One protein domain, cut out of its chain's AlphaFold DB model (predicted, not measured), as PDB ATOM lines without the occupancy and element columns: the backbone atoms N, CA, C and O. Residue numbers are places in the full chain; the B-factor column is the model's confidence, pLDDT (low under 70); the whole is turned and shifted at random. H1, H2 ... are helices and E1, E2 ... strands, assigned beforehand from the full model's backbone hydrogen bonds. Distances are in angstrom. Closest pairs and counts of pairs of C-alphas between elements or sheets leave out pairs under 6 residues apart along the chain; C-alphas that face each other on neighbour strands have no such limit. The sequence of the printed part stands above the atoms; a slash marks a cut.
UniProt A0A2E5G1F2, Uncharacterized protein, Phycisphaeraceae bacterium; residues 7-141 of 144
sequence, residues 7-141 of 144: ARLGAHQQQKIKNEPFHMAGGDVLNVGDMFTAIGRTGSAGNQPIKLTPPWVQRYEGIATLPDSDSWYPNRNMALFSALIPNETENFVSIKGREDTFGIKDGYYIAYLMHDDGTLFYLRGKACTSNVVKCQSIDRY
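AT A GLANCE: This is residues 7 to 141 of the 144 residues of an uncharacterized protein of Phycisphaeraceae bacterium (UniProt A0A2E5G1F2). Little of this domain is regular structure: one strongly twisted antiparallel sheet has E2, E3 and E5 through its middle, E1 with E8 and the hairpin E6 and E7 towards its margins, and long loops around. The 135 printed residues hold H1, then E1 to E8; the class is mostly strand, with 52 residues in named elements. It is compact, radius of gyration of the C-alphas 14.2 A, spanning 37 by 34 by 31 A.

IN THESE COORDINATES: H1, residues 11 to 14, begins at C-alpha 11 (432.069, 382.191, 392.862). The strands are E1, 35 to 40; E2, 57 to 65, 24.1 A; E3, 77 to 84, 23.1 A; E4, 91 to 94; E5, 108 to 114; E6, 120 to 124; E7, 129 to 133; and E8, 137 to 140, ending at C-alpha 140 (427.704, 404.729, 374.664).

HOW THE PARTS SIT: H1, too short for an O i to N i+4 pair, only grazes the branched sheet. E1 to E4 and E5 to E7 are meanders, each strand the antiparallel neighbour of the one before. E3 has E2 on one side, N 59 to O 82 2.9 A, and E4, N 92 to O 83 2.8 A, and E5, N 81 to O 110 2.8 A, on the other side.

THE WHOLE: The printed part has no cut. Links H1 to E1, E1 to E2, E2 to E3 and E4 to E5 are long. pLDDT is under 70 in 46 residues, among them 40 to 54.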
ATOM      1  N   ALA A   7     426.514 394.761 395.060       80.31
ATOM      2  CA  ALA A   7     426.284 393.345 395.296       80.31
ATOM      3  C   ALA A   7     427.624 392.608 395.377       80.31
ATOM      4  O   ALA A   7     428.530 392.866 394.584       80.31
ATOM      5  N   ARG A   8     427.735 391.666 396.320       85.75
ATOM      6  CA  ARG A   8     428.846 390.714 396.380       85.75
ATOM      7  C   ARG A   8     428.320 389.325 396.043       85.75
ATOM      8  O   ARG A   8     427.522 388.779 396.796       85.75
ATOM      9  N   LEU A   9     428.781 388.764 394.934       85.31
ATOM     10  CA  LEU A   9     428.414 387.437 394.456       85.31
ATOM     11  C   LEU A   9     429.550 386.447 394.726       85.31
ATOM     12  O   LEU A   9     430.694 386.658 394.320       85.31
ATOM     13  N   GLY A  10     429.241 385.332 395.386       86.44
ATOM     14  CA  GLY A  10     430.184 384.223 395.540       86.44
ATOM     15  C   GLY A  10     430.505 383.558 394.195       86.44
ATOM     16  O   GLY A  10     429.741 383.680 393.241       86.44
ATOM     17  N   ALA A  11     431.605 382.804 394.115       86.69
ATOM     18  CA  ALA A  11     432.069 382.191 392.862       86.69
ATOM     19  C   ALA A  11     430.981 381.376 392.128       86.69
ATOM     20  O   ALA A  11     430.808 381.502 390.919       86.69
ATOM     21  N   HIS A  12     430.185 380.596 392.864       86.56
ATOM     22  CA  HIS A  12     429.079 379.823 392.291       86.56
ATOM     23  C   HIS A  12     427.923 380.698 391.768       86.56
ATOM     24  O   HIS A  12     427.258 380.327 390.807       86.56
ATOM     25  N   GLN A  13     427.671 381.863 392.372       86.25
ATOM     26  CA  GLN A  13     426.673 382.814 391.866       86.25
ATOM     27  C   GLN A  13     427.185 383.538 390.620       86.25
ATOM     28  O   GLN A  13     426.415 383.755 389.692       86.25
ATOM     29  N   GLN A  14     428.482 383.850 390.566       87.69
ATOM     30  CA  GLN A  14     429.104 384.458 389.389       87.69
ATOM     31  C   GLN A  14     429.013 383.545 388.157       87.69
ATOM     32  O   GLN A  14     428.731 384.017 387.063       87.69
ATOM     33  N   GLN A  15     429.132 382.226 388.336       88.25
ATOM     34  CA  GLN A  15     428.920 381.244 387.259       88.25
ATOM     35  C   GLN A  15     427.477 381.196 386.728       88.25
ATOM     36  O   GLN A  15     427.232 380.614 385.675       88.25
ATOM     37  N   LYS A  16     426.515 381.771 387.458       90.06
ATOM     38  CA  LYS A  16     425.094 381.819 387.086       90.06
ATOM     39  C   LYS A  16     424.676 383.160 386.492       90.06
ATOM     40  O   LYS A  16     423.486 383.349 386.238       90.06
ATOM     41  N   ILE A  17     425.617 384.085 386.301       91.69
ATOM     42  CA  ILE A  17     425.341 385.329 385.588       91.69
ATOM     43  C   ILE A  17     424.931 384.961 384.164       91.69
ATOM     44  O   ILE A  17     425.625 384.229 383.458       91.69
ATOM     45  N   LYS A  18     423.754 385.431 383.771       93.94
ATOM     46  CA  LYS A  18     423.194 385.208 382.448       93.94
ATOM     47  C   LYS A  18     423.722 386.274 381.506       93.94
ATOM     48  O   LYS A  18     423.580 387.470 381.774       93.94
ATOM     49  N   ASN A  19     424.260 385.822 380.379       94.25
ATOM     50  CA  ASN A  19     424.717 386.692 379.305       94.25
ATOM     51  C   ASN A  19     423.541 387.117 378.417       94.25
ATOM     52  O   ASN A  19     423.470 386.760 377.244       94.25
ATOM     53  N   GLU A  20     422.581 387.818 379.012       94.56
ATOM     54  CA  GLU A  20     421.353 388.267 378.358       94.56
ATOM     55  C   GLU A  20     421.379 389.790 378.178       94.56
ATOM     56  O   GLU A  20     421.900 390.493 379.048       94.56
ATOM     57  N   PRO A  21     420.838 390.317 377.068       92.88
ATOM     58  CA  PRO A  21     420.712 391.751 376.886       92.88
ATOM     59  C   PRO A  21     419.661 392.340 377.834       92.88
ATOM     60  O   PRO A  21     418.638 391.718 378.128       92.88
ATOM     61  N   PHE A  22     419.877 393.584 378.253       89.88
ATOM     62  CA  PHE A  22     418.876 394.362 378.973       89.88
ATOM     63  C   PHE A  22     418.159 395.325 378.026       89.88
ATOM     64  O   PHE A  22     418.779 396.204 377.427       89.88
ATOM     65  N   HIS A  23     416.840 395.176 377.917       90.56
ATOM     66  CA  HIS A  23     415.989 396.078 377.146       90.56
ATOM     67  C   HIS A  23     415.554 397.251 378.023       90.56
ATOM     68  O   HIS A  23     414.831 397.079 379.005       90.56
ATOM     69  N   MET A  24     416.015 398.445 377.670       85.94
ATOM     70  CA  MET A  24     415.705 399.677 378.378       85.94
ATOM     71  C   MET A  24     414.309 400.192 378.003       85.94
ATOM     72  O   MET A  24     413.850 400.021 376.873       85.94
ATOM     73  N   ALA A  25     413.653 400.894 378.928       82.50
ATOM     74  CA  ALA A  25     412.316 401.465 378.733       82.50
ATOM     75  C   ALA A  25     412.185 402.374 377.490       82.50
ATOM     76  O   ALA A  25     411.101 402.492 376.924       82.50
ATOM     77  N   GLY A  26     413.266 403.039 377.065       79.12
ATOM     78  CA  GLY A  26     413.275 403.881 375.859       79.12
ATOM     79  C   GLY A  26     413.496 403.143 374.537       79.12
ATOM     80  O   GLY A  26     413.507 403.785 373.493       79.12
ATOM     81  N   GLY A  27     413.662 401.818 374.565       83.88
ATOM     82  CA  GLY A  27     413.883 400.985 373.379       83.88
ATOM     83  C   GLY A  27     415.351 400.660 373.091       83.88
ATOM     84  O   GLY A  27     415.617 399.763 372.292       83.88
ATOM     85  N   ASP A  28     416.295 401.322 373.766       85.38
ATOM     86  CA  ASP A  28     417.712 400.960 373.705       85.38
ATOM     87  C   ASP A  28     417.963 399.565 374.296       85.38
ATOM     88  O   ASP A  28     417.296 399.119 375.233       85.38
ATOM     89  N   VAL A  29     418.964 398.869 373.756       89.94
ATOM     90  CA  VAL A  29     419.353 397.524 374.202       89.94
ATOM     91  C   VAL A  29     420.791 397.541 374.682       89.94
ATOM     92  O   VAL A  29     421.685 397.953 373.945       89.94
ATOM     93  N   LEU A  30     421.020 397.063 375.898       89.00
ATOM     94  CA  LEU A  30     422.349 396.926 376.470       89.00
ATOM     95  C   LEU A  30     422.817 395.478 376.368       89.00
ATOM     96  O   LEU A  30     422.309 394.605 377.069       89.00
ATOM     97  N   ASN A  31     423.774 395.220 375.482       93.88
ATOM     98  CA  ASN A  31     424.402 393.914 375.338       93.88
ATOM     99  C   ASN A  31     425.522 393.751 376.364       93.88
ATOM    100  O   ASN A  31     426.149 394.720 376.793       93.88
ATOM    101  N   VAL A  32     425.790 392.510 376.766       93.00
ATOM    102  CA  VAL A  32     426.896 392.221 377.686       93.00
ATOM    103  C   VAL A  32     428.216 392.679 377.072       93.00
ATOM    104  O   VAL A  32     428.508 392.383 375.917       93.00
ATOM    105  N   GLY A  33     429.006 393.408 377.857       90.12
ATOM    106  CA  GLY A  33     430.253 394.031 377.423       90.12
ATOM    107  C   GLY A  33     430.103 395.458 376.892       90.12
ATOM    108  O   GLY A  33     431.118 396.144 376.773       90.12
ATOM    109  N   ASP A  34     428.881 395.937 376.638       90.38
ATOM    110  CA  ASP A  34     428.660 397.322 376.222       90.38
ATOM    111  C   ASP A  34     429.172 398.292 377.289       90.38
ATOM    112  O   ASP A  34     428.853 398.170 378.479       90.38
ATOM    113  N   MET A  35     429.953 399.275 376.836       89.00
ATOM    114  CA  MET A  35     430.512 400.333 377.668       89.00
ATOM    115  C   MET A  35     429.772 401.650 377.450       89.00
ATOM    116  O   MET A  35     429.411 402.005 376.327       89.00
ATOM    117  N   PHE A  36     429.555 402.393 378.528       85.38
ATOM    118  CA  PHE A  36     428.812 403.647 378.503       85.38
ATOM    119  C   PHE A  36     429.261 404.593 379.613       85.38
ATOM    120  O   PHE A  36     429.783 404.180 380.648       85.38
ATOM    121  N   THR A  37     429.045 405.886 379.402       79.12
ATOM    122  CA  THR A  37     429.405 406.934 380.370       79.12
ATOM    123  C   THR A  37     428.199 407.409 381.173       79.12
ATOM    124  O   THR A  37     428.344 407.825 382.324       79.12
ATOM    125  N   ALA A  38     426.994 407.291 380.609       75.88
ATOM    126  CA  ALA A  38     425.756 407.707 381.251       75.88
ATOM    127  C   ALA A  38     424.531 406.931 380.740       75.88
ATOM    128  O   ALA A  38     424.501 406.434 379.618       75.88
ATOM    129  N   ILE A  39     423.500 406.862 381.588       74.38
ATOM    130  CA  ILE A  39     422.147 406.413 381.232       74.38
ATOM    131  C   ILE A  39     421.246 407.654 381.247       74.38
ATOM    132  O   ILE A  39     421.168 408.351 382.268       74.38
ATOM    133  N   GLY A  40     420.583 407.937 380.127       64.62
ATOM    134  CA  GLY A  40     419.645 409.044 379.959       64.62
ATOM    135  C   GLY A  40     418.323 408.819 380.701       64.62
ATOM    136  O   GLY A  40     417.840 407.690 380.824       64.62
ATOM    137  N   ARG A  41     417.735 409.913 381.213       64.06
ATOM    138  CA  ARG A  41     416.502 409.928 382.026       64.06
ATOM    139  C   ARG A  41     415.536 411.038 381.588       64.06
ATOM    140  O   ARG A  41     415.985 412.135 381.268       64.06
ATOM    141  N   THR A  42     414.228 410.832 381.779       44.97
ATOM    142  CA  THR A  42     413.255 411.929 381.988       44.97
ATOM    143  C   THR A  42     412.600 411.817 383.365       44.97
ATOM    144  O   THR A  42     412.028 410.775 383.689       44.97
ATOM    145  N   GLY A  43     412.641 412.898 384.156       46.25
ATOM    146  CA  GLY A  43     411.916 413.034 385.429       46.25
ATOM    147  C   GLY A  43     412.773 413.451 386.633       46.25
ATOM    148  O   GLY A  43     414.000 413.517 386.565       46.25
ATOM    149  N   SER A  44     412.100 413.736 387.755       41.47
ATOM    150  CA  SER A  44     412.718 414.046 389.052       41.47
ATOM    151  C   SER A  44     412.829 412.779 389.904       41.47
ATOM    152  O   SER A  44     411.943 412.488 390.699       41.47
ATOM    153  N   ALA A  45     413.892 411.994 389.716       38.66
ATOM    154  CA  ALA A  45     414.374 411.050 390.726       38.66
ATOM    155  C   ALA A  45     415.786 410.554 390.381       38.66
ATOM    156  O   ALA A  45     416.011 409.941 389.344       38.66
ATOM    157  N   GLY A  46     416.725 410.809 391.296       41.31
ATOM    158  CA  GLY A  46     417.978 410.068 391.434       41.31
ATOM    159  C   GLY A  46     419.182 410.618 390.683       41.31
ATOM    160  O   GLY A  46     419.224 410.626 389.456       41.31
ATOM    161  N   ASN A  47     420.191 411.061 391.439       40.75
ATOM    162  CA  ASN A  47     421.545 411.258 390.926       40.75
ATOM    163  C   ASN A  47     422.029 409.981 390.237       40.75
ATOM    164  O   ASN A  47     421.678 408.888 390.682       40.75
ATOM    165  N   GLN A  48     422.824 410.126 389.170       47.88
ATOM    166  CA  GLN A  48     423.451 408.978 388.523       47.88
ATOM    167  C   GLN A  48     424.110 408.114 389.603       47.88
ATOM    168  O   GLN A  48     424.862 408.639 390.430       47.88
ATOM    169  N   PRO A  49     423.798 406.817 389.638       50.00
ATOM    170  CA  PRO A  49     424.229 405.936 390.713       50.00
ATOM    171  C   PRO A  49     425.755 405.861 390.824       50.00
ATOM    172  O   PRO A  49     426.264 405.663 391.922       50.00
ATOM    173  N   ILE A  50     426.474 406.146 389.730       54.38
ATOM    174  CA  ILE A  50     427.855 406.620 389.761       54.38
ATOM    175  C   ILE A  50     428.019 407.701 388.689       54.38
ATOM    176  O   ILE A  50     427.876 407.427 387.499       54.38
ATOM    177  N   LYS A  51     428.331 408.933 389.101       52.06
ATOM    178  CA  LYS A  51     428.891 409.933 388.190       52.06
ATOM    179  C   LYS A  51     430.356 409.559 387.993       52.06
ATOM    180  O   LYS A  51     431.192 409.905 388.826       52.06
ATOM    181  N   LEU A  52     430.634 408.769 386.963       62.00
ATOM    182  CA  LEU A  52     432.004 408.439 386.608       62.00
ATOM    183  C   LEU A  52     432.663 409.703 386.066       62.00
ATOM    184  O   LEU A  52     432.189 410.317 385.112       62.00
ATOM    185  N   THR A  53     433.712 410.157 386.740       64.75
ATOM    186  CA  THR A  53     434.565 411.203 386.188       64.75
ATOM    187  C   THR A  53     435.406 410.581 385.082       64.75
ATOM    188  O   THR A  53     435.904 409.472 385.283       64.75
ATOM    189  N   PRO A  54     435.620 411.269 383.950       69.19
ATOM    190  CA  PRO A  54     436.608 410.828 382.976       69.19
ATOM    191  C   PRO A  54     437.936 410.463 383.670       69.19
ATOM    192  O   PRO A  54     438.321 411.162 384.615       69.19
ATOM    193  N   PRO A  55     438.612 409.375 383.262       76.81
ATOM    194  CA  PRO A  55     438.359 408.551 382.072       76.81
ATOM    195  C   PRO A  55     437.440 407.332 382.297       76.81
ATOM    196  O   PRO A  55     437.394 406.439 381.460       76.81
ATOM    197  N   TRP A  56     436.727 407.253 383.419       79.44
ATOM    198  CA  TRP A  56     435.983 406.050 383.789       79.44
ATOM    199  C   TRP A  56     434.712 405.823 382.958       79.44
ATOM    200  O   TRP A  56     433.944 406.754 382.707       79.44
ATOM    201  N   VAL A  57     434.442 404.557 382.632       83.94
ATOM    202  CA  VAL A  57     433.218 404.080 381.967       83.94
ATOM    203  C   VAL A  57     432.564 402.957 382.772       83.94
ATOM    204  O   VAL A  57     433.225 402.271 383.553       83.94
ATOM    205  N   GLN A  58     431.255 402.771 382.603       85.25
ATOM    206  CA  GLN A  58     430.550 401.592 383.100       85.25
ATOM    207  C   GLN A  58     430.486 400.539 382.009       85.25
ATOM    208  O   GLN A  58     430.356 400.878 380.834       85.25
ATOM    209  N   ARG A  59     430.516 399.270 382.404       89.19
ATOM    210  CA  ARG A  59     430.291 398.137 381.511       89.19
ATOM    211  C   ARG A  59     429.194 397.245 382.051       89.19
ATOM    212  O   ARG A  59     429.146 396.979 383.251       89.19
ATOM    213  N   TYR A  60     428.317 396.792 381.166       91.25
ATOM    214  CA  TYR A  60     427.274 395.839 381.516       91.25
ATOM    215  C   TYR A  60     427.823 394.411 381.561       91.25
ATOM    216  O   TYR A  60     428.416 393.941 380.593       91.25
ATOM    217  N   GLU A  61     427.620 393.724 382.682       91.88
ATOM    218  CA  GLU A  61     428.176 392.390 382.948       91.88
ATOM    219  C   GLU A  61     427.114 391.276 382.852       91.88
ATOM    220  O   GLU A  61     427.447 390.102 382.972       91.88
ATOM    221  N   GLY A  62     425.841 391.624 382.629       93.38
ATOM    222  CA  GLY A  62     424.739 390.668 382.479       93.38
ATOM    223  C   GLY A  62     423.736 390.699 383.629       93.38
ATOM    224  O   GLY A  62     423.602 391.695 384.349       93.38
ATOM    225  N   ILE A  63     422.990 389.603 383.778       93.56
ATOM    226  CA  ILE A  63     421.870 389.495 384.721       93.56
ATOM    227  C   ILE A  63     422.153 388.426 385.772       93.56
ATOM    228  O   ILE A  63     422.504 387.297 385.439       93.56
ATOM    229  N   ALA A  64     421.917 388.741 387.044       91.00
ATOM    230  CA  ALA A  64     421.891 387.746 388.116       91.00
ATOM    231  C   ALA A  64     420.546 387.747 388.840       91.00
ATOM    232  O   ALA A  64     419.959 388.798 389.081       91.00
ATOM    233  N   THR A  65     420.077 386.569 389.237       86.12
ATOM    234  CA  THR A  65     418.907 386.437 390.111       86.12
ATOM    235  C   THR A  65     419.370 386.412 391.566       86.12
ATOM    236  O   THR A  65     420.258 385.634 391.925       86.12
ATOM    237  N   LEU A  66     418.777 387.260 392.406       69.88
ATOM    238  CA  LEU A  66     419.048 387.248 393.844       69.88
ATOM    239  C   LEU A  66     418.553 385.943 394.477       69.88
ATOM    240  O   LEU A  66     417.411 385.554 394.220       69.88
ATOM    241  N   PRO A  67     419.359 385.285 395.329       62.47
ATOM    242  CA  PRO A  67     418.860 384.185 396.141       62.47
ATOM    243  C   PRO A  67     417.841 384.696 397.170       62.47
ATOM    244  O   PRO A  67     417.973 385.799 397.706       62.47
ATOM    245  N   ASP A  68     416.856 383.855 397.485       56.16
ATOM    246  CA  ASP A  68     415.756 384.162 398.413       56.16
ATOM    247  C   ASP A  68     416.203 384.589 399.818       56.16
ATOM    248  O   ASP A  68     415.462 385.272 400.521       56.16
ATOM    249  N   SER A  69     417.410 384.207 400.242       53.78
ATOM    250  CA  SER A  69     417.901 384.433 401.602       53.78
ATOM    251  C   SER A  69     418.424 385.847 401.880       53.78
ATOM    252  O   SER A  69     418.579 386.190 403.047       53.78
ATOM    253  N   ASP A  70     418.702 386.655 400.849       50.38
ATOM    254  CA  ASP A  70     419.527 387.871 400.985       50.38
ATOM    255  C   ASP A  70     418.820 389.195 400.642       50.38
ATOM    256  O   ASP A  70     419.480 390.233 400.542       50.38
ATOM    257  N   SER A  71     417.492 389.236 400.459       52.44
ATOM    258  CA  SER A  71     416.846 390.525 400.169       52.44
ATOM    259  C   SER A  71     415.383 390.655 400.585       52.44
ATOM    260  O   SER A  71     414.632 389.689 400.670       52.44
ATOM    261  N   TRP A  72     414.955 391.910 400.740       55.53
ATOM    262  CA  TRP A  72     413.547 392.310 400.810       55.53
ATOM    263  C   TRP A  72     412.785 392.109 399.475       55.53
ATOM    264  O   TRP A  72     411.603 392.433 399.404       55.53
ATOM    265  N   TYR A  73     413.445 391.593 398.424       58.28
ATOM    266  CA  TYR A  73     412.920 391.368 397.067       58.28
ATOM    267  C   TYR A  73     413.364 389.995 396.498       58.28
ATOM    268  O   TYR A  73     414.176 389.941 395.568       58.28
ATOM    269  N   PRO A  74     412.853 388.877 397.048       61.31
ATOM    270  CA  PRO A  74     413.208 387.522 396.617       61.31
ATOM    271  C   PRO A  74     412.954 387.282 395.118       61.31
ATOM    272  O   PRO A  74     412.020 387.844 394.538       61.31
ATOM    273  N   ASN A  75     413.782 386.435 394.496       68.50
ATOM    274  CA  ASN A  75     413.673 385.994 393.095       68.50
ATOM    275  C   ASN A  75     413.624 387.107 392.031       68.50
ATOM    276  O   ASN A  75     413.094 386.907 390.937       68.50
ATOM    277  N   ARG A  76     414.177 388.293 392.315       78.00
ATOM    278  CA  ARG A  76     414.276 389.371 391.322       78.00
ATOM    279  C   ARG A  76     415.591 389.321 390.555       78.00
ATOM    280  O   ARG A  76     416.648 388.999 391.100       78.00
ATOM    281  N   ASN A  77     415.496 389.669 389.275       88.06
ATOM    282  CA  ASN A  77     416.648 389.850 388.409       88.06
ATOM    283  C   ASN A  77     417.314 391.193 388.699       88.06
ATOM    284  O   ASN A  77     416.648 392.208 388.918       88.06
ATOM    285  N   MET A  78     418.639 391.179 388.678       88.00
ATOM    286  CA  MET A  78     419.482 392.351 388.784       88.00
ATOM    287  C   MET A  78     420.318 392.504 387.530       88.00
ATOM    288  O   MET A  78     420.974 391.550 387.113       88.00
ATOM    289  N   ALA A  79     420.365 393.719 387.003       89.88
ATOM    290  CA  ALA A  79     421.361 394.109 386.024       89.88
ATOM    291  C   ALA A  79     422.670 394.430 386.762       89.88
ATOM    292  O   ALA A  79     422.669 395.221 387.713       89.88
ATOM    293  N   LEU A  80     423.762 393.794 386.340       89.88
ATOM    294  CA  LEU A  80     425.088 393.939 386.932       89.88
ATOM    295  C   LEU A  80     425.984 394.820 386.070       89.88
ATOM    296  O   LEU A  80     426.017 394.694 384.847       89.88
ATOM    297  N   PHE A  81     426.755 395.672 386.731       87.94
ATOM    298  CA  PHE A  81     427.668 396.604 386.095       87.94
ATOM    299  C   PHE A  81     429.015 396.626 386.813       87.94
ATOM    300  O   PHE A  81     429.106 396.405 388.025       87.94
ATOM    301  N   SER A  82     430.060 396.944 386.062       86.56
ATOM    302  CA  SER A  82     431.385 397.272 386.580       86.56
ATOM    303  C   SER A  82     431.773 398.688 386.151       86.56
ATOM    304  O   SER A  82     431.190 399.227 385.209       86.56
ATOM    305  N   ALA A  83     432.721 399.313 386.851       83.62
ATOM    306  CA  ALA A  83     433.355 400.547 386.397       83.62
ATOM    307  C   ALA A  83     434.828 400.274 386.077       83.62
ATOM    308  O   ALA A  83     435.497 399.586 386.842       83.62
ATOM    309  N   LEU A  84     435.328 400.794 384.960       83.19
ATOM    310  CA  LEU A  84     436.714 400.610 384.525       83.19
ATOM    311  C   LEU A  84     437.233 401.833 383.770       83.19
ATOM    312  O   LEU A  84     436.450 402.664 383.308       83.19
ATOM    313  N   ILE A  85     438.550 401.924 383.627       82.31
ATOM    314  CA  ILE A  85     439.190 402.856 382.698       82.31
ATOM    315  C   ILE A  85     439.415 402.106 381.377       82.31
ATOM    316  O   ILE A  85     440.003 401.022 381.392       82.31
ATOM    317  N   PRO A  86     438.956 402.629 380.226       77.81
ATOM    318  CA  PRO A  86     439.212 402.004 378.935       77.81
ATOM    319  C   PRO A  86     440.711 401.758 378.723       77.81
ATOM    320  O   PRO A  86     441.529 402.640 378.977       77.81
ATOM    321  N   ASN A  87     441.061 400.576 378.211       77.75
ATOM    322  CA  ASN A  87     442.436 400.075 378.037       77.75
ATOM    323  C   ASN A  87     443.156 399.629 379.323       77.75
ATOM    324  O   ASN A  87     444.258 399.089 379.230       77.75
ATOM    325  N   GLU A  88     442.542 399.772 380.498       73.25
ATOM    326  CA  GLU A  88     443.003 399.094 381.706       73.25
ATOM    327  C   GLU A  88     442.321 397.728 381.850       73.25
ATOM    328  O   GLU A  88     441.187 397.505 381.424       73.25
ATOM    329  N   THR A  89     443.033 396.773 382.446       64.25
ATOM    330  CA  THR A  89     442.527 395.408 382.658       64.25
ATOM    331  C   THR A  89     441.670 395.265 383.913       64.25
ATOM    332  O   THR A  89     441.169 394.171 384.190       64.25
ATOM    333  N   GLU A  90     441.554 396.327 384.710       66.56
ATOM    334  CA  GLU A  90     440.981 396.272 386.048       66.56
ATOM    335  C   GLU A  90     439.637 396.996 386.129       66.56
ATOM    336  O   GLU A  90     439.433 398.087 385.600       66.56
ATOM    337  N   ASN A  91     438.710 396.330 386.812       71.56
ATOM    338  CA  ASN A  91     437.386 396.837 387.113       71.56
ATOM    339  C   ASN A  91     437.330 397.154 388.599       71.56
ATOM    340  O   ASN A  91     437.860 396.394 389.410       71.56
ATOM    341  N   PHE A  92     436.605 398.204 388.960       73.12
ATOM    342  CA  PHE A  92     436.608 398.728 390.310       73.12
ATOM    343  C   PHE A  92     435.217 399.126 390.785       73.12
ATOM    344  O   PHE A  92     434.386 399.668 390.057       73.12
ATOM    345  N   VAL A  93     434.994 398.879 392.067       66.56
ATOM    346  CA  VAL A  93     433.826 399.265 392.837       66.56
ATOM    347  C   VAL A  93     434.338 399.704 394.208       66.56
ATOM    348  O   VAL A  93     434.939 398.923 394.946       66.56
ATOM    349  N   SER A  94     434.124 400.976 394.554       61.62
ATOM    350  CA  SER A  94     434.491 401.507 395.871       61.62
ATOM    351  C   SER A  94     433.336 401.328 396.852       61.62
ATOM    352  O   SER A  94     432.216 401.780 396.605       61.62
ATOM    353  N   ILE A  95     433.608 400.684 397.989       59.09
ATOM    354  CA  ILE A  95     432.630 400.505 399.064       59.09
ATOM    355  C   ILE A  95     432.812 401.630 400.079       59.09
ATOM    356  O   ILE A  95     433.880 401.796 400.664       59.09
ATOM    357  N   LYS A  96     431.746 402.394 400.341       55.00
ATOM    358  CA  LYS A  96     431.774 403.518 401.288       55.00
ATOM    359  C   LYS A  96     432.350 403.094 402.649       55.00
ATOM    360  O   LYS A  96     431.781 402.236 403.320       55.00
ATOM    361  N   GLY A  97     433.415 403.772 403.079       50.94
ATOM    362  CA  GLY A  97     434.070 403.539 404.372       50.94
ATOM    363  C   GLY A  97     435.189 402.494 404.345       50.94
ATOM    364  O   GLY A  97     435.702 402.154 405.405       50.94
ATOM    365  N   ARG A  98     435.562 401.996 403.161       53.47
ATOM    366  CA  ARG A  98     436.797 401.242 402.932       53.47
ATOM    367  C   ARG A  98     437.629 401.977 401.886       53.47
ATOM    368  O   ARG A  98     437.079 402.437 400.888       53.47
ATOM    369  N   GLU A  99     438.928 402.105 402.136       56.12
ATOM    370  CA  GLU A  99     439.888 402.597 401.134       56.12
ATOM    371  C   GLU A  99     440.185 401.529 400.071       56.12
ATOM    372  O   GLU A  99     440.700 401.838 399.000       56.12
ATOM    373  N   ASP A 100     439.786 400.284 400.340       60.62
ATOM    374  CA  ASP A 100     439.953 399.162 399.431       60.62
ATOM    375  C   ASP A 100     439.062 399.294 398.191       60.62
ATOM    376  O   ASP A 100     437.852 399.557 398.254       60.62
ATOM    377  N   THR A 101     439.686 399.054 397.047       65.75
ATOM    378  CA  THR A 101     439.051 398.936 395.740       65.75
ATOM    379  C   THR A 101     438.788 397.460 395.456       65.75
ATOM    380  O   THR A 101     439.695 396.640 395.559       65.75
ATOM    381  N   PHE A 102     437.546 397.109 395.113       73.62
ATOM    382  CA  PHE A 102     437.160 395.729 394.797       73.62
ATOM    383  C   PHE A 102     436.731 395.607 393.342       73.62
ATOM    384  O   PHE A 102     436.116 396.531 392.816       73.62
ATOM    385  N   GLY A 103     436.994 394.470 392.705       79.38
ATOM    386  CA  GLY A 103     436.616 394.242 391.313       79.38
ATOM    387  C   GLY A 103     435.632 393.097 391.107       79.38
ATOM    388  O   GLY A 103     435.210 392.401 392.036       79.38
ATOM    389  N   ILE A 104     435.330 392.843 389.832       84.12
ATOM    390  CA  ILE A 104     434.502 391.700 389.424       84.12
ATOM    391  C   ILE A 104     435.145 390.360 389.812       84.12
ATOM    392  O   ILE A 104     434.434 389.423 390.158       84.12
ATOM    393  N   LYS A 105     436.487 390.284 389.834       84.25
ATOM    394  CA  LYS A 105     437.244 389.088 390.247       84.25
ATOM    395  C   LYS A 105     436.991 388.734 391.715       84.25
ATOM    396  O   LYS A 105     436.935 387.560 392.066       84.25
ATOM    397  N   ASP A 106     436.765 389.749 392.543       83.56
ATOM    398  CA  ASP A 106     436.424 389.613 393.962       83.56
ATOM    399  C   ASP A 106     434.919 389.372 394.184       83.56
ATOM    400  O   ASP A 106     434.456 389.209 395.318       83.56
ATOM    401  N   GLY A 107     434.146 389.354 393.093       85.38
ATOM    402  CA  GLY A 107     432.704 389.170 393.080       85.38
ATOM    403  C   GLY A 107     431.900 390.432 393.359       85.38
ATOM    404  O   GLY A 107     430.719 390.308 393.669       85.38
ATOM    405  N   TYR A 108     432.496 391.624 393.285       85.62
ATOM    406  CA  TYR A 108     431.781 392.875 393.527       85.62
ATOM    407  C   TYR A 108     431.258 393.489 392.232       85.62
ATOM    408  O   TYR A 108     431.994 393.660 391.262       85.62
ATOM    409  N   TYR A 109     429.980 393.858 392.258       85.31
ATOM    410  CA  TYR A 109     429.261 394.445 391.135       85.31
ATOM    411  C   TYR A 109     428.412 395.616 391.609       85.31
ATOM    412  O   TYR A 109     427.887 395.621 392.723       85.31
ATOM    413  N   ILE A 110     428.222 396.585 390.728       83.00
ATOM    414  CA  ILE A 110     427.174 397.587 390.859       83.00
ATOM    415  C   ILE A 110     425.885 396.926 390.367       83.00
ATOM    416  O   ILE A 110     425.838 396.448 389.237       83.00
ATOM    417  N   ALA A 111     424.853 396.865 391.200       82.88
ATOM    418  CA  ALA A 111     423.633 396.128 390.899       82.88
ATOM    419  C   ALA A 111     422.393 397.027 390.941       82.88
ATOM    420  O   ALA A 111     422.253 397.890 391.811       82.88
ATOM    421  N   TYR A 112     421.461 396.771 390.025       82.94
ATOM    422  CA  TYR A 112     420.133 397.384 390.015       82.94
ATOM    423  C   TYR A 112     419.084 396.304 389.871       82.94
ATOM    424  O   TYR A 112     419.217 395.440 389.009       82.94
ATOM    425  N   LEU A 113     418.019 396.383 390.665       84.50
ATOM    426  CA  LEU A 113     416.837 395.563 390.441       84.50
ATOM    427  C   LEU A 113     416.216 395.947 389.100       84.50
ATOM    428  O   LEU A 113     416.044 397.130 388.803       84.50
ATOM    429  N   MET A 114     415.886 394.941 388.306       85.75
ATOM    430  CA  MET A 114     415.188 395.116 387.043       85.75
ATOM    431  C   MET A 114     413.679 395.065 387.273       85.75
ATOM    432  O   MET A 114     413.179 394.183 387.976       85.75
ATOM    433  N   HIS A 115     412.962 395.989 386.644       82.88
ATOM    434  CA  HIS A 115     411.513 395.936 386.498       82.88
ATOM    435  C   HIS A 115     411.128 395.484 385.085       82.88
ATOM    436  O   HIS A 115     411.889 395.660 384.132       82.88
ATOM    437  N   ASP A 116     409.921 394.931 384.951       81.56
ATOM    438  CA  ASP A 116     409.415 394.373 383.690       81.56
ATOM    439  C   ASP A 116     409.203 395.440 382.597       81.56
ATOM    440  O   ASP A 116     409.115 395.115 381.417       81.56
ATOM    441  N   ASP A 117     409.151 396.721 382.971       81.69
ATOM    442  CA  ASP A 117     409.003 397.866 382.066       81.69
ATOM    443  C   ASP A 117     410.345 398.430 381.558       81.69
ATOM    444  O   ASP A 117     410.387 399.526 380.996       81.69
ATOM    445  N   GLY A 118     411.451 397.708 381.767       79.00
ATOM    446  CA  GLY A 118     412.786 398.134 381.335       79.00
ATOM    447  C   GLY A 118     413.371 399.258 382.193       79.00
ATOM    448  O   GLY A 118     414.274 399.978 381.750       79.00
ATOM    449  N   THR A 119     412.859 399.444 383.413       82.31
ATOM    450  CA  THR A 119     413.410 400.386 384.391       82.31
ATOM    451  C   THR A 119     414.341 399.692 385.383       82.31
ATOM    452  O   THR A 119     414.217 398.500 385.675       82.31
ATOM    453  N   LEU A 120     415.308 400.453 385.896       82.31
ATOM    454  CA  LEU A 120     416.271 399.990 386.892       82.31
ATOM    455  C   LEU A 120     416.003 400.660 388.236       82.31
ATOM    456  O   LEU A 120     415.780 401.866 388.308       82.31
ATOM    457  N   PHE A 121     416.077 399.898 389.318       78.44
ATOM    458  CA  PHE A 121     415.846 400.379 390.674       78.44
ATOM    459  C   PHE A 121     417.057 400.126 391.565       78.44
ATOM    460  O   PHE A 121     417.680 399.065 391.516       78.44
ATOM    461  N   TYR A 122     417.360 401.079 392.445       72.31
ATOM    462  CA  TYR A 122     418.329 400.864 393.516       72.31
ATOM    463  C   TYR A 122     417.956 401.615 394.795       72.31
ATOM    464  O   TYR A 122     417.283 402.653 394.781       72.31
ATOM    465  N   LEU A 123     418.435 401.086 395.920       65.38
ATOM    466  CA  LEU A 123     418.328 401.715 397.232       65.38
ATOM    467  C   LEU A 123     419.536 402.625 397.479       65.38
ATOM    468  O   LEU A 123     420.688 402.217 397.335       65.38
ATOM    469  N   ARG A 124     419.276 403.860 397.908       62.28
ATOM    470  CA  ARG A 124     420.279 404.798 398.415       62.28
ATOM    471  C   ARG A 124     420.504 404.561 399.910       62.28
ATOM    472  O   ARG A 124     419.768 405.081 400.746       62.28
ATOM    473  N   GLY A 125     421.569 403.829 400.234       50.91
ATOM    474  CA  GLY A 125     422.158 403.751 401.576       50.91
ATOM    475  C   GLY A 125     421.217 403.301 402.709       50.91
ATOM    476  O   GLY A 125     420.119 402.802 402.490       50.91
ATOM    477  N   LYS A 126     421.670 403.492 403.961       45.69
ATOM    478  CA  LYS A 126     420.989 403.051 405.202       45.69
ATOM    479  C   LYS A 126     419.630 403.719 405.485       45.69
ATOM    480  O   LYS A 126     418.969 403.328 406.437       45.69
ATOM    481  N   ALA A 127     419.225 404.723 404.707       49.66
ATOM    482  CA  ALA A 127     418.005 405.501 404.946       49.66
ATOM    483  C   ALA A 127     416.776 404.995 404.161       49.66
ATOM    484  O   ALA A 127     415.754 405.672 404.151       49.66
ATOM    485  N   CYS A 128     416.866 403.842 403.483       55.62
ATOM    486  CA  CYS A 128     415.769 403.230 402.710       55.62
ATOM    487  C   CYS A 128     415.147 404.135 401.627       55.62
ATOM    488  O   CYS A 128     414.054 403.862 401.139       55.62
ATOM    489  N   THR A 129     415.828 405.206 401.219       58.16
ATOM    490  CA  THR A 129     415.381 406.028 400.090       58.16
ATOM    491  C   THR A 129     415.690 405.299 398.790       58.16
ATOM    492  O   THR A 129     416.804 404.814 398.618       58.16
ATOM    493  N   SER A 130     414.737 405.212 397.870       64.25
ATOM    494  CA  SER A 130     414.901 404.517 396.591       64.25
ATOM    495  C   SER A 130     414.993 405.489 395.419       64.25
ATOM    496  O   SER A 130     414.591 406.648 395.519       64.25
ATOM    497  N   ASN A 131     415.536 405.012 394.300       68.38
ATOM    498  CA  ASN A 131     415.418 405.672 393.007       68.38
ATOM    499  C   ASN A 131     415.031 404.660 391.936       68.38
ATOM    500  O   ASN A 131     415.539 403.539 391.923       68.38
ATOM    501  N   VAL A 132     414.200 405.123 391.005       70.38
ATOM    502  CA  VAL A 132     413.910 404.442 389.746       70.38
ATOM    503  C   VAL A 132     414.584 405.227 388.629       70.38
ATOM    504  O   VAL A 132     414.349 406.424 388.467       70.38
ATOM    505  N   VAL A 133     415.418 404.545 387.860       71.94
ATOM    506  CA  VAL A 133     416.028 405.045 386.637       71.94
ATOM    507  C   VAL A 133     415.168 404.548 385.483       71.94
ATOM    508  O   VAL A 133     415.193 403.370 385.123       71.94
ATOM    509  N   LYS A 134     414.383 405.460 384.904       67.88
ATOM    510  CA  LYS A 134     413.745 405.227 383.608       67.88
ATOM    511  C   LYS A 134     414.825 405.320 382.540       67.88
ATOM    512  O   LYS A 134     415.095 406.408 382.043       67.88
ATOM    513  N   CYS A 135     415.482 404.194 382.285       71.44
ATOM    514  CA  CYS A 135     416.503 404.020 381.264       71.44
ATOM    515  C   CYS A 135     415.900 404.331 379.889       71.44
ATOM    516  O   CYS A 135     415.271 403.472 379.282       71.44
ATOM    517  N   GLN A 136     415.993 405.577 379.432       71.62
ATOM    518  CA  GLN A 136     415.398 405.989 378.156       71.62
ATOM    519  C   GLN A 136     416.405 406.055 377.020       71.62
ATOM    520  O   GLN A 136     416.032 405.864 375.870       71.62
ATOM    521  N   SER A 137     417.662 406.323 377.342       73.06
ATOM    522  CA  SER A 137     418.751 406.276 376.377       73.06
ATOM    523  C   SER A 137     420.050 405.895 377.068       73.06
ATOM    524  O   SER A 137     420.134 405.908 378.304       73.06
ATOM    525  N   ILE A 138     421.078 405.587 376.286       80.00
ATOM    526  CA  ILE A 138     422.421 405.349 376.801       80.00
ATOM    527  C   ILE A 138     423.484 406.111 376.009       80.00
ATOM    528  O   ILE A 138     423.546 406.037 374.784       80.00
ATOM    529  N   ASP A 139     424.357 406.814 376.729       83.38
ATOM    530  CA  ASP A 139     425.508 407.493 376.138       83.38
ATOM    531  C   ASP A 139     426.655 406.485 376.047       83.38
ATOM    532  O   ASP A 139     427.436 406.294 376.991       83.38
ATOM    533  N   ARG A 140     426.703 405.769 374.919       84.38
ATOM    534  CA  ARG A 140     427.704 404.729 374.664       84.38
ATOM    535  C   ARG A 140     429.102 405.325 374.619       84.38
ATOM    536  O   ARG A 140     429.326 406.410 374.088       84.38
ATOM    537  N   TYR A 141     430.050 404.584 375.174       81.94
ATOM    538  CA  TYR A 141     431.456 404.894 375.005       81.94
ATOM    539  C   TYR A 141     431.905 404.376 373.638       81.94
ATOM    540  O   TYR A 141     431.825 403.177 373.366       81.94
TER     541      TYR A 141